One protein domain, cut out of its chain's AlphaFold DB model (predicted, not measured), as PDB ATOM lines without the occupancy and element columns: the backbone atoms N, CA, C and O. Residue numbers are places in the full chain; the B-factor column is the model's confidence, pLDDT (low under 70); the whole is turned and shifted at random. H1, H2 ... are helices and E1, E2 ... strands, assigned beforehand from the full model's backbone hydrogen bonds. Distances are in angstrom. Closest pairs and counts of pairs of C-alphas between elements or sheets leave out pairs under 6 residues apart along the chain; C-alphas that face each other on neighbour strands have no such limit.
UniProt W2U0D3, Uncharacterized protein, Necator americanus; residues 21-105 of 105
ATOM      1  N   SER A  21     112.883-141.987  46.636       84.50
ATOM      2  CA  SER A  21     113.402-143.335  46.402       84.50
ATOM      3  C   SER A  21     113.982-143.437  44.985       84.50
ATOM      4  O   SER A  21     113.418-142.913  44.022       84.50
ATOM      5  N   PHE A  22     115.137-144.091  44.849       90.62
ATOM      6  CA  PHE A  22     115.826-144.217  43.562       90.62
ATOM      7  C   PHE A  22     114.965-144.931  42.509       90.62
ATOM      8  O   PHE A  22     114.929-144.520  41.349       90.62
ATOM      9  N   ASP A  23     114.234-145.969  42.918       93.19
ATOM     10  CA  ASP A  23     113.363-146.726  42.021       93.19
ATOM     11  C   ASP A  23     112.122-145.935  41.593       93.19
ATOM     12  O   ASP A  23     111.743-145.998  40.424       93.19
ATOM     13  N   GLU A  24     111.535-145.130  42.484       91.94
ATOM     14  CA  GLU A  24     110.441-144.219  42.129       91.94
ATOM     15  C   GLU A  24     110.919-143.152  41.150       91.94
ATOM     16  O   GLU A  24     110.266-142.919  40.140       91.94
ATOM     17  N   TYR A  25     112.094-142.561  41.383       91.19
ATOM     18  CA  TYR A  25     112.676-141.601  40.448       91.19
ATOM     19  C   TYR A  25     112.862-142.207  39.047       91.19
ATOM     20  O   TYR A  25     112.502-141.584  38.048       91.19
ATOM     21  N   ARG A  26     113.376-143.441  38.964       93.81
ATOM     22  CA  ARG A  26     113.533-144.166  37.693       93.81
ATOM     23  C   ARG A  26     112.195-144.448  37.014       93.81
ATOM     24  O   ARG A  26     112.094-144.268  35.804       93.81
ATOM     25  N   LEU A  27     111.184-144.864  37.776       93.88
ATOM     26  CA  LEU A  27     109.833-145.089  37.258       93.88
ATOM     27  C   LEU A  27     109.224-143.791  36.718       93.88
ATOM     28  O   LEU A  27     108.676-143.774  35.620       93.88
ATOM     29  N   LEU A  28     109.351-142.693  37.464       92.12
ATOM     30  CA  LEU A  28     108.834-141.387  37.066       92.12
ATOM     31  C   LEU A  28     109.476-140.889  35.766       92.12
ATOM     32  O   LEU A  28     108.766-140.393  34.895       92.12
ATOM     33  N   GLN A  29     110.795-141.046  35.611       92.06
ATOM     34  CA  GLN A  29     111.484-140.713  34.358       92.06
ATOM     35  C   GLN A  29     110.993-141.585  33.197       92.06
ATOM     36  O   GLN A  29     110.626-141.055  32.152       92.06
ATOM     37  N   TYR A  30     110.889-142.899  33.411       93.19
ATOM     38  CA  TYR A  30     110.400-143.842  32.403       93.19
ATOM     39  C   TYR A  30     108.991-143.496  31.893       93.19
ATOM     40  O   TYR A  30     108.746-143.494  30.684       93.19
ATOM     41  N   LEU A  31     108.074-143.165  32.809       93.38
ATOM     42  CA  LEU A  31     106.714-142.748  32.462       93.38
ATOM     43  C   LEU A  31     106.710-141.396  31.741       93.38
ATOM     44  O   LEU A  31     105.958-141.215  30.790       93.38
ATOM     45  N   LYS A  32     107.566-140.456  32.156       90.88
ATOM     46  CA  LYS A  32     107.628-139.113  31.573       90.88
ATOM     47  C   LYS A  32     108.109-139.102  30.125       90.88
ATOM     48  O   LYS A  32     107.579-138.336  29.329       90.88
ATOM     49  N   GLU A  33     109.098-139.919  29.784       90.62
ATOM     50  CA  GLU A  33     109.704-139.924  28.444       90.62
ATOM     51  C   GLU A  33     108.729-140.352  27.337       90.62
ATOM     52  O   GLU A  33     108.869-139.918  26.198       90.62
ATOM     53  N   ASN A  34     107.729-141.174  27.668       85.31
ATOM     54  CA  ASN A  34     106.858-141.827  26.686       85.31
ATOM     55  C   ASN A  34     105.383-141.403  26.791       85.31
ATOM     56  O   ASN A  34     104.515-142.010  26.155       85.31
ATOM     57  N   TYR A  35     105.085-140.384  27.598       93.38
ATOM     58  CA  TYR A  35     103.720-139.952  27.873       93.38
ATOM     59  C   TYR A  35     103.457-138.537  27.364       93.38
ATOM     60  O   TYR A  35     104.053-137.569  27.837       93.38
ATOM     61  N   ASP A  36     102.509-138.421  26.436       92.75
ATOM     62  CA  ASP A  36     101.961-137.144  25.985       92.75
ATOM     63  C   ASP A  36     100.568-136.951  26.594       92.75
ATOM     64  O   ASP A  36      99.651-137.730  26.341       92.75
ATOM     65  N   HIS A  37     100.410-135.902  27.399       91.44
ATOM     66  CA  HIS A  37      99.165-135.614  28.104       91.44
ATOM     67  C   HIS A  37      98.078-134.997  27.215       91.44
ATOM     68  O   HIS A  37      96.932-134.880  27.654       91.44
ATOM     69  N   PHE A  38      98.421-134.542  26.006       92.00
ATOM     70  CA  PHE A  38      97.445-134.056  25.031       92.00
ATOM     71  C   PHE A  38      96.781-135.202  24.265       92.00
ATOM     72  O   PHE A  38      95.686-135.034  23.724       92.00
ATOM     73  N   GLU A  39      97.415-136.372  24.231       92.50
ATOM     74  CA  GLU A  39      96.875-137.542  23.557       92.50
ATOM     75  C   GLU A  39      95.872-138.270  24.458       92.50
ATOM     76  O   GLU A  39      96.130-138.552  25.629       92.50
ATOM     77  N   ARG A  40      94.706-138.610  23.899       93.94
ATOM     78  CA  ARG A  40      93.726-139.441  24.601       93.94
ATOM     79  C   ARG A  40      94.335-140.830  24.853       93.94
ATOM     80  O   ARG A  40      94.788-141.453  23.892       93.94
ATOM     81  N   PRO A  41      94.263-141.374  26.081       94.38
ATOM     82  CA  PRO A  41      94.933-142.619  26.437       94.38
ATOM     83  C   PRO A  41      94.146-143.856  25.986       94.38
ATOM     84  O   PRO A  41      93.687-144.661  26.795       94.38
ATOM     85  N   VAL A  42      93.988-144.020  24.673       93.50
ATOM     86  CA  VAL A  42      93.401-145.210  24.045       93.50
ATOM     87  C   VAL A  42      94.390-145.823  23.061       93.50
ATOM     88  O   VAL A  42      95.031-145.113  22.293       93.50
ATOM     89  N   GLU A  43      94.508-147.149  23.074       90.31
ATOM     90  CA  GLU A  43      95.376-147.873  22.134       90.31
ATOM     91  C   GLU A  43      94.788-147.851  20.716       90.31
ATOM     92  O   GLU A  43      95.496-147.668  19.730       90.31
ATOM     93  N   ASN A  44      93.462-147.977  20.617       92.62
ATOM     94  CA  ASN A  44      92.731-147.876  19.365       92.62
ATOM     95  C   ASN A  44      91.863-146.615  19.365       92.62
ATOM     96  O   ASN A  44      90.923-146.490  20.152       92.62
ATOM     97  N   SER A  45      92.136-145.700  18.434       90.62
ATOM     98  CA  SER A  45      91.406-144.436  18.288       90.62
ATOM     99  C   SER A  45      89.916-144.621  17.976       90.62
ATOM    100  O   SER A  45      89.117-143.735  18.280       90.62
ATOM    101  N   SER A  46      89.534-145.780  17.436       95.50
ATOM    102  CA  SER A  46      88.143-146.131  17.133       95.50
ATOM    103  C   SER A  46      87.348-146.564  18.371       95.50
ATOM    104  O   SER A  46      86.128-146.688  18.293       95.50
ATOM    105  N   MET A  47      88.006-146.800  19.513       94.00
ATOM    106  CA  MET A  47      87.353-147.208  20.759       94.00
ATOM    107  C   MET A  47      87.079-146.014  21.693       94.00
ATOM    108  O   MET A  47      87.839-145.033  21.715       94.00
ATOM    109  N   PRO A  48      85.984-146.059  22.477       93.00
ATOM    110  CA  PRO A  48      85.734-145.087  23.533       93.00
ATOM    111  C   PRO A  48      86.661-145.327  24.734       93.00
ATOM    112  O   PRO A  48      87.167-146.429  24.937       93.00
ATOM    113  N   LEU A  49      86.865-144.281  25.537       93.12
ATOM    114  CA  LEU A  49      87.531-144.383  26.833       93.12
ATOM    115  C   LEU A  49      86.469-144.388  27.932       93.12
ATOM    116  O   LEU A  49      85.684-143.443  28.030       93.12
ATOM    117  N   ASP A  50      86.478-145.413  28.778       93.00
ATOM    118  CA  ASP A  50      85.550-145.510  29.902       93.00
ATOM    119  C   ASP A  50      86.004-144.619  31.068       93.00
ATOM    120  O   ASP A  50      87.011-144.891  31.728       93.00
ATOM    121  N   VAL A  51      85.222-143.575  31.357       93.25
ATOM    122  CA  VAL A  51      85.424-142.680  32.506       93.25
ATOM    123  C   VAL A  51      84.337-142.937  33.546       93.25
ATOM    124  O   VAL A  51      83.147-142.763  33.284       93.25
ATOM    125  N   LYS A  52      84.740-143.347  34.751       92.50
ATOM    126  CA  LYS A  52      83.839-143.616  35.878       92.50
ATOM    127  C   LYS A  52      83.873-142.448  36.848       92.50
ATOM    128  O   LYS A  52      84.894-142.202  37.485       92.50
ATOM    129  N   VAL A  53      82.741-141.768  36.993       90.56
ATOM    130  CA  VAL A  53      82.584-140.668  37.948       90.56
ATOM    131  C   VAL A  53      81.694-141.111  39.101       90.56
ATOM    132  O   VAL A  53      80.635-141.702  38.885       90.56
ATOM    133  N   ARG A  54      82.125-140.841  40.335       89.25
ATOM    134  CA  ARG A  54      81.333-141.050  41.550       89.25
ATOM    135  C   ARG A  54      80.937-139.705  42.142       89.25
ATOM    136  O   ARG A  54      81.802-138.886  42.445       89.25
ATOM    137  N   PHE A  55      79.638-139.512  42.347       86.31
ATOM    138  CA  PHE A  55      79.074-138.317  42.968       86.31
ATOM    139  C   PHE A  55      78.415-138.665  44.302       86.31
ATOM    140  O   PHE A  55      77.744-139.690  44.429       86.31
ATOM    141  N   LEU A  56      78.576-137.776  45.272       85.06
ATOM    142  CA  LEU A  56      77.738-137.668  46.457       85.06
ATOM    143  C   LEU A  56      76.983-136.338  46.368       85.06
ATOM    144  O   LEU A  56      77.457-135.395  45.738       85.06
ATOM    145  N   LEU A  57      75.807-136.242  46.994       78.12
ATOM    146  CA  LEU A  57      74.911-135.080  46.861       78.12
ATOM    147  C   LEU A  57      75.596-133.734  47.187       78.12
ATOM    148  O   LEU A  57      75.183-132.691  46.694       78.12
ATOM    149  N   ASN A  58      76.651-133.759  48.000       77.56
ATOM    150  CA  ASN A  58      77.418-132.593  48.420       77.56
ATOM    151  C   ASN A  58      78.822-132.481  47.793       77.56
ATOM    152  O   ASN A  58      79.465-131.457  48.015       77.56
ATOM    153  N   GLN A  59      79.332-133.493  47.074       73.38
ATOM    154  CA  GLN A  59      80.724-133.534  46.590       73.38
ATOM    155  C   GLN A  59      80.902-134.435  45.355       73.38
ATOM    156  O   GLN A  59      80.312-135.511  45.254       73.38
ATOM    157  N   ILE A  60      81.799-134.047  44.443       68.75
ATOM    158  CA  ILE A  60      82.394-134.999  43.495       68.75
ATOM    159  C   ILE A  60      83.363-135.855  44.304       68.75
ATOM    160  O   ILE A  60      84.290-135.314  44.901       68.75
ATOM    161  N   LEU A  61      83.119-137.165  44.362       78.12
ATOM    162  CA  LEU A  61      83.932-138.057  45.177       78.12
ATOM    163  C   LEU A  61      85.198-138.431  44.416       78.12
ATOM    164  O   LEU A  61      86.285-138.180  44.910       78.12
ATOM    165  N   ASP A  62      85.060-138.974  43.201       86.31
ATOM    166  CA  ASP A  62      86.214-139.398  42.411       86.31
ATOM    167  C   ASP A  62      85.920-139.515  40.909       86.31
ATOM    168  O   ASP A  62      84.814-139.880  40.500       86.31
ATOM    169  N   VAL A  63      86.960-139.327  40.093       89.06
ATOM    170  CA  VAL A  63      86.973-139.603  38.649       89.06
ATOM    171  C   VAL A  63      88.058-140.638  38.364       89.06
ATOM    172  O   VAL A  63      89.208-140.442  38.742       89.06
ATOM    173  N   HIS A  64      87.697-141.743  37.713       92.12
ATOM    174  CA  HIS A  64      88.607-142.845  37.395       92.12
ATOM    175  C   HIS A  64      88.585-143.162  35.897       92.12
ATOM    176  O   HIS A  64      87.512-143.267  35.301       92.12
ATOM    177  N   TRP A  65      89.760-143.389  35.313       94.12
ATOM    178  CA  TRP A  65      89.950-143.873  33.941       94.12
ATOM    179  C   TRP A  65      91.106-144.885  33.902       94.12
ATOM    180  O   TRP A  65      91.884-144.976  34.852       94.12
ATOM    181  N   ASN A  66      91.200-145.677  32.830       93.69
ATOM    182  CA  ASN A  66      92.303-146.618  32.607       93.69
ATOM    183  C   ASN A  66      93.179-146.106  31.464       93.69
ATOM    184  O   ASN A  66      92.680-145.891  30.364       93.69
ATOM    185  N   ASP A  67      94.468-145.927  31.735       94.50
ATOM    186  CA  ASP A  67      95.450-145.470  30.762       94.50
ATOM    187  C   ASP A  67      96.379-146.629  30.377       94.50
ATOM    188  O   ASP A  67      96.961-147.296  31.238       94.50
ATOM    189  N   TYR A  68      96.503-146.906  29.078       92.75
ATOM    190  CA  TYR A  68      97.326-148.017  28.598       92.75
ATOM    191  C   TYR A  68      98.830-147.720  28.647       92.75
ATOM    192  O   TYR A  68      99.615-148.664  28.760       92.75
ATOM    193  N   LYS A  69      99.231-146.439  28.597       92.25
ATOM    194  CA  LYS A  69     100.640-146.012  28.637       92.25
ATOM    195  C   LYS A  69     101.183-145.950  30.064       92.25
ATOM    196  O   LYS A  69     102.382-146.104  30.270       92.25
ATOM    197  N   LEU A  70     100.318-145.779  31.065       93.75
ATOM    198  CA  LEU A  70     100.699-145.746  32.485       93.75
ATOM    199  C   LEU A  70     100.754-147.151  33.098       93.75
ATOM    200  O   LEU A  70     100.113-147.438  34.110       93.75
ATOM    201  N   ARG A  71     101.509-148.053  32.468       92.62
ATOM    202  CA  ARG A  71     101.682-149.441  32.914       92.62
ATOM    203  C   ARG A  71     103.163-149.767  33.026       92.62
ATOM    204  O   ARG A  71     103.950-149.422  32.153       92.62
ATOM    205  N   TRP A  72     103.537-150.459  34.095       94.81
ATOM    206  CA  TRP A  72     104.907-150.914  34.322       94.81
ATOM    207  C   TRP A  72     104.909-152.265  35.039       94.81
ATOM    208  O   TRP A  72     103.909-152.672  35.629       94.81
ATOM    209  N   ASP A  73     106.043-152.967  34.992       95.88
ATOM    210  CA  ASP A  73     106.264-154.162  35.809       95.88
ATOM    211  C   ASP A  73     106.845-153.740  37.172       95.88
ATOM    212  O   ASP A  73     107.975-153.237  37.210       95.88
ATOM    213  N   PRO A  74     106.140-153.962  38.300       95.69
ATOM    214  CA  PRO A  74     106.642-153.619  39.629       95.69
ATOM    215  C   PRO A  74     108.012-154.230  39.936       95.69
ATOM    216  O   PRO A  74     108.804-153.635  40.662       95.69
ATOM    217  N   ARG A  75     108.341-155.396  39.361       95.62
ATOM    218  CA  ARG A  75     109.621-156.083  39.599       95.62
ATOM    219  C   ARG A  75     110.828-155.291  39.088       95.62
ATOM    220  O   ARG A  75     111.921-155.471  39.612       95.62
ATOM    221  N   MET A  76     110.640-154.416  38.098       94.00
ATOM    222  CA  MET A  76     111.715-153.593  37.526       94.00
ATOM    223  C   MET A  76     111.989-152.303  38.316       94.00
ATOM    224  O   MET A  76     113.050-151.698  38.149       94.00
ATOM    225  N   PHE A  77     111.053-151.896  39.179       94.50
ATOM    226  CA  PHE A  77     111.058-150.613  39.886       94.50
ATOM    227  C   PHE A  77     110.806-150.802  41.388       94.50
ATOM    228  O   PHE A  77     109.900-150.201  41.957       94.50
ATOM    229  N   GLY A  78     111.557-151.695  42.038       91.94
ATOM    230  CA  GLY A  78     111.528-151.828  43.503       91.94
ATOM    231  C   GLY A  78     110.201-152.320  44.101       91.94
ATOM    232  O   GLY A  78     109.950-152.130  45.287       91.94
ATOM    233  N   GLY A  79     109.328-152.944  43.304       94.62
ATOM    234  CA  GLY A  79     108.018-153.432  43.745       94.62
ATOM    235  C   GLY A  79     106.926-152.360  43.815       94.62
ATOM    236  O   GLY A  79     105.857-152.637  44.361       94.62
ATOM    237  N   ILE A  80     107.165-151.162  43.270       94.62
ATOM    238  CA  ILE A  80     106.200-150.056  43.268       94.62
ATOM    239  C   ILE A  80     104.967-150.446  42.444       94.62
ATOM    240  O   ILE A  80     105.092-150.862  41.293       94.62
ATOM    241  N   LYS A  81     103.776-150.309  43.035       94.50
ATOM    242  CA  LYS A  81     102.482-150.608  42.388       94.50
ATOM    243  C   LYS A  81     101.628-149.374  42.141       94.50
ATOM    244  O   LYS A  81     100.844-149.367  41.204       94.50
ATOM    245  N   ASP A  82     101.822-148.344  42.953       93.31
ATOM    246  CA  ASP A  82     101.072-147.101  42.895       93.31
ATOM    247  C   ASP A  82     102.048-145.934  43.007       93.31
ATOM    248  O   ASP A  82     102.983-145.968  43.809       93.31
ATOM    249  N   VAL A  83     101.812-144.894  42.213       91.81
ATOM    250  CA  VAL A  83     102.578-143.647  42.230       91.81
ATOM    251  C   VAL A  83     101.604-142.472  42.224       91.81
ATOM    252  O   VAL A  83     100.512-142.560  41.661       91.81
ATOM    253  N   ARG A  84     101.969-141.382  42.900       89.38
ATOM    254  CA  ARG A  84     101.126-140.188  43.018       89.38
ATOM    255  C   ARG A  84     101.728-139.058  42.203       89.38
ATOM    256  O   ARG A  84     102.919-138.788  42.310       89.38
ATOM    257  N   PHE A  85     100.879-138.370  41.449       89.00
ATOM    258  CA  PHE A  85     101.267-137.197  40.682       89.00
ATOM    259  C   PHE A  85     100.558-135.949  41.215       89.00
ATOM    260  O   PHE A  85      99.391-136.043  41.607       89.00
ATOM    261  N   PRO A  86     101.241-134.793  41.225       88.44
ATOM    262  CA  PRO A  86     100.596-133.512  41.479       88.44
ATOM    263  C   PRO A  86      99.533-133.231  40.406       88.44
ATOM    264  O   PRO A  86      99.737-133.499  39.220       88.44
ATOM    265  N   GLY A  87      98.370-132.735  40.832       81.88
ATOM    266  CA  GLY A  87      97.226-132.438  39.961       81.88
ATOM    267  C   GLY A  87      97.181-130.986  39.476       81.88
ATOM    268  O   GLY A  87      96.252-130.604  38.755       81.88
ATOM    269  N   GLU A  88      98.142-130.174  39.903       87.00
ATOM    270  CA  GLU A  88      98.225-128.741  39.667       87.00
ATOM    271  C   GLU A  88      98.589-128.405  38.210       87.00
ATOM    272  O   GLU A  88      99.185-129.192  37.471       87.00
ATOM    273  N   ALA A  89      98.203-127.206  37.766       77.94
ATOM    274  CA  ALA A  89      98.408-126.762  36.386       77.94
ATOM    275  C   ALA A  89      99.884-126.484  36.045       77.94
ATOM    276  O   ALA A  89     100.248-126.467  34.870       77.94
ATOM    277  N   ASP A  90     100.729-126.278  37.044       84.12
ATOM    278  CA  ASP A  90     102.169-126.032  36.959       84.12
ATOM    279  C   ASP A  90     103.009-127.272  37.313       84.12
ATOM    280  O   ASP A  90     104.235-127.197  37.394       84.12
ATOM    281  N   ALA A  91     102.366-128.436  37.465       86.06
ATOM    282  CA  ALA A  91     103.044-129.696  37.721       86.06
ATOM    283  C   ALA A  91     104.117-130.012  36.651       86.06
ATOM    284  O   ALA A  91     103.866-129.858  35.449       86.06
ATOM    285  N   PRO A  92     105.293-130.536  37.057       83.75
ATOM    286  CA  PRO A  92     106.396-130.864  36.144       83.75
ATOM    287  C   PRO A  92     106.105-132.064  35.228       83.75
ATOM    288  O   PRO A  92     106.844-132.312  34.271       83.75
ATOM    289  N   PHE A  93     105.064-132.832  35.547       88.69
ATOM    290  CA  PHE A  93     104.536-133.926  34.749       88.69
ATOM    291  C   PHE A  93     103.013-133.907  34.864       88.69
ATOM    292  O   PHE A  93     102.478-133.889  35.971       88.69
ATOM    293  N   LYS A  94     102.329-133.874  33.720       91.19
ATOM    294  CA  LYS A  94     100.872-133.791  33.635       91.19
ATOM    295  C   LYS A  94     100.338-135.090  33.068       91.19
ATOM    296  O   LYS A  94     100.885-135.608  32.101       91.19
ATOM    297  N   LEU A  95      99.258-135.577  33.657       92.81
ATOM    298  CA  LEU A  95      98.495-136.686  33.105       92.81
ATOM    299  C   LEU A  95      97.365-136.158  32.228       92.81
ATOM    300  O   LEU A  95      96.838-135.070  32.484       92.81
ATOM    301  N   TRP A  96      96.967-136.947  31.231       93.69
ATOM    302  CA  TRP A  96      95.702-136.715  30.551       93.69
ATOM    303  C   TRP A  96      94.572-136.786  31.581       93.69
ATOM    304  O   TRP A  96      94.562-137.662  32.451       93.69
ATOM    305  N   ARG A  97      93.621-135.857  31.501       91.69
ATOM    306  CA  ARG A  97      92.434-135.833  32.359       91.69
ATOM    307  C   ARG A  97      91.206-135.522  31.510       91.69
ATOM    308  O   ARG A  97      91.310-134.694  30.610       91.69
ATOM    309  N   PRO A  98      90.054-136.149  31.791       91.31
ATOM    310  CA  PRO A  98      88.823-135.839  31.084       91.31
ATOM    311  C   PRO A  98      88.280-134.470  31.503       91.31
ATOM    312  O   PRO A  98      88.265-134.135  32.689       91.31
ATOM    313  N   ASP A  99      87.744-133.726  30.540       88.56
ATOM    314  CA  ASP A  99      86.955-132.527  30.811       88.56
ATOM    315  C   ASP A  99      85.539-132.938  31.235       88.56
ATOM    316  O   ASP A  99      84.742-133.423  30.430       88.56
ATOM    317  N   VAL A 100      85.217-132.772  32.520       85.50
ATOM    318  CA  VAL A 100      83.889-133.080  33.070       85.50
ATOM    319  C   VAL A 100      83.173-131.774  33.392       85.50
ATOM    320  O   VAL A 100      83.582-131.038  34.288       85.50
ATOM    321  N   LEU A 101      82.090-131.493  32.668       85.12
ATOM    322  CA  LEU A 101      81.263-130.301  32.856       85.12
ATOM    323  C   LEU A 101      79.903-130.681  33.443       85.12
ATOM    324  O   LEU A 101      79.284-131.657  33.020       85.12
ATOM    325  N   LEU A 102      79.421-129.877  34.391       82.88
ATOM    326  CA  LEU A 102      78.063-129.975  34.914       82.88
ATOM    327  C   LEU A 102      77.205-128.891  34.258       82.88
ATOM    328  O   LEU A 102      77.455-127.702  34.445       82.88
ATOM    329  N   PHE A 103      76.181-129.301  33.517       82.38
ATOM    330  CA  PHE A 103      75.173-128.387  32.989       82.38
ATOM    331  C   PHE A 103      73.929-128.444  33.873       82.38
ATOM    332  O   PHE A 103      73.373-129.520  34.086       82.38
ATOM    333  N   ASN A 104      73.490-127.287  34.368       81.31
ATOM    334  CA  ASN A 104      72.184-127.135  35.001       81.31
ATOM    335  C   ASN A 104      71.222-126.461  34.012       81.31
ATOM    336  O   ASN A 104      71.649-125.576  33.268       81.31
ATOM    337  N   ARG A 105      69.957-126.889  33.989       68.25
ATOM    338  CA  ARG A 105      68.891-126.197  33.249       68.25
ATOM    339  C   ARG A 105      68.126-125.253  34.159       68.25
ATOM    340  O   ARG A 105      68.001-125.577  35.358       68.25
TER     341      ARG A 105
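Overview. This is residues 21 to 105 of the 105 residues of an uncharacterized protein of Necator americanus (UniProt W2U0D3). The model has little regular structure: one helix, H1, lies toward one end of an elongated, loose frame of long loops, and a two-stranded hairpin, E1 and E2, lies well away from it. The last residues run to Arg 105 at the other end. The printed part has 85 residues, with named elements H1, E1, E2 in that order holding only 23: mixed class, antiparallel sheet E1 - E2. It is loose, with a radius of gyration of the C-alphas of 15.4 A and spans of 51 by 33 by 25 A.

Along the chain. H1, residues 22 to 33, begins at C-alpha 22 (115.826, -144.217, 43.562) and measures 16.9 A. E1, residues 52 to 56, measures 13.6 A. E2, residues 59 to 64, measures 15.3 A and ends at C-alpha 64 (88.607, -142.845, 37.395).

Arrangement. H1 has every O i to N i+4 pair within hydrogen-bond range. H1 and E2 are apart. E1 and E2 form a hairpin with a tight link, antiparallel at 167 degrees; N 52 and O 64 are 2.8 A apart, within hydrogen-bond range. C-alphas 53 and 63 face each other at 4.6 A.

Size, cuts and confidence. The farthest C-alphas, of Phe 22 and Arg 105, are 51.3 A apart. The printed part has no cut. The link from H1 to E1 is long, 18 residues; residues 65 to 105 hold no named element. Residues 60 and 105 have pLDDT under 70.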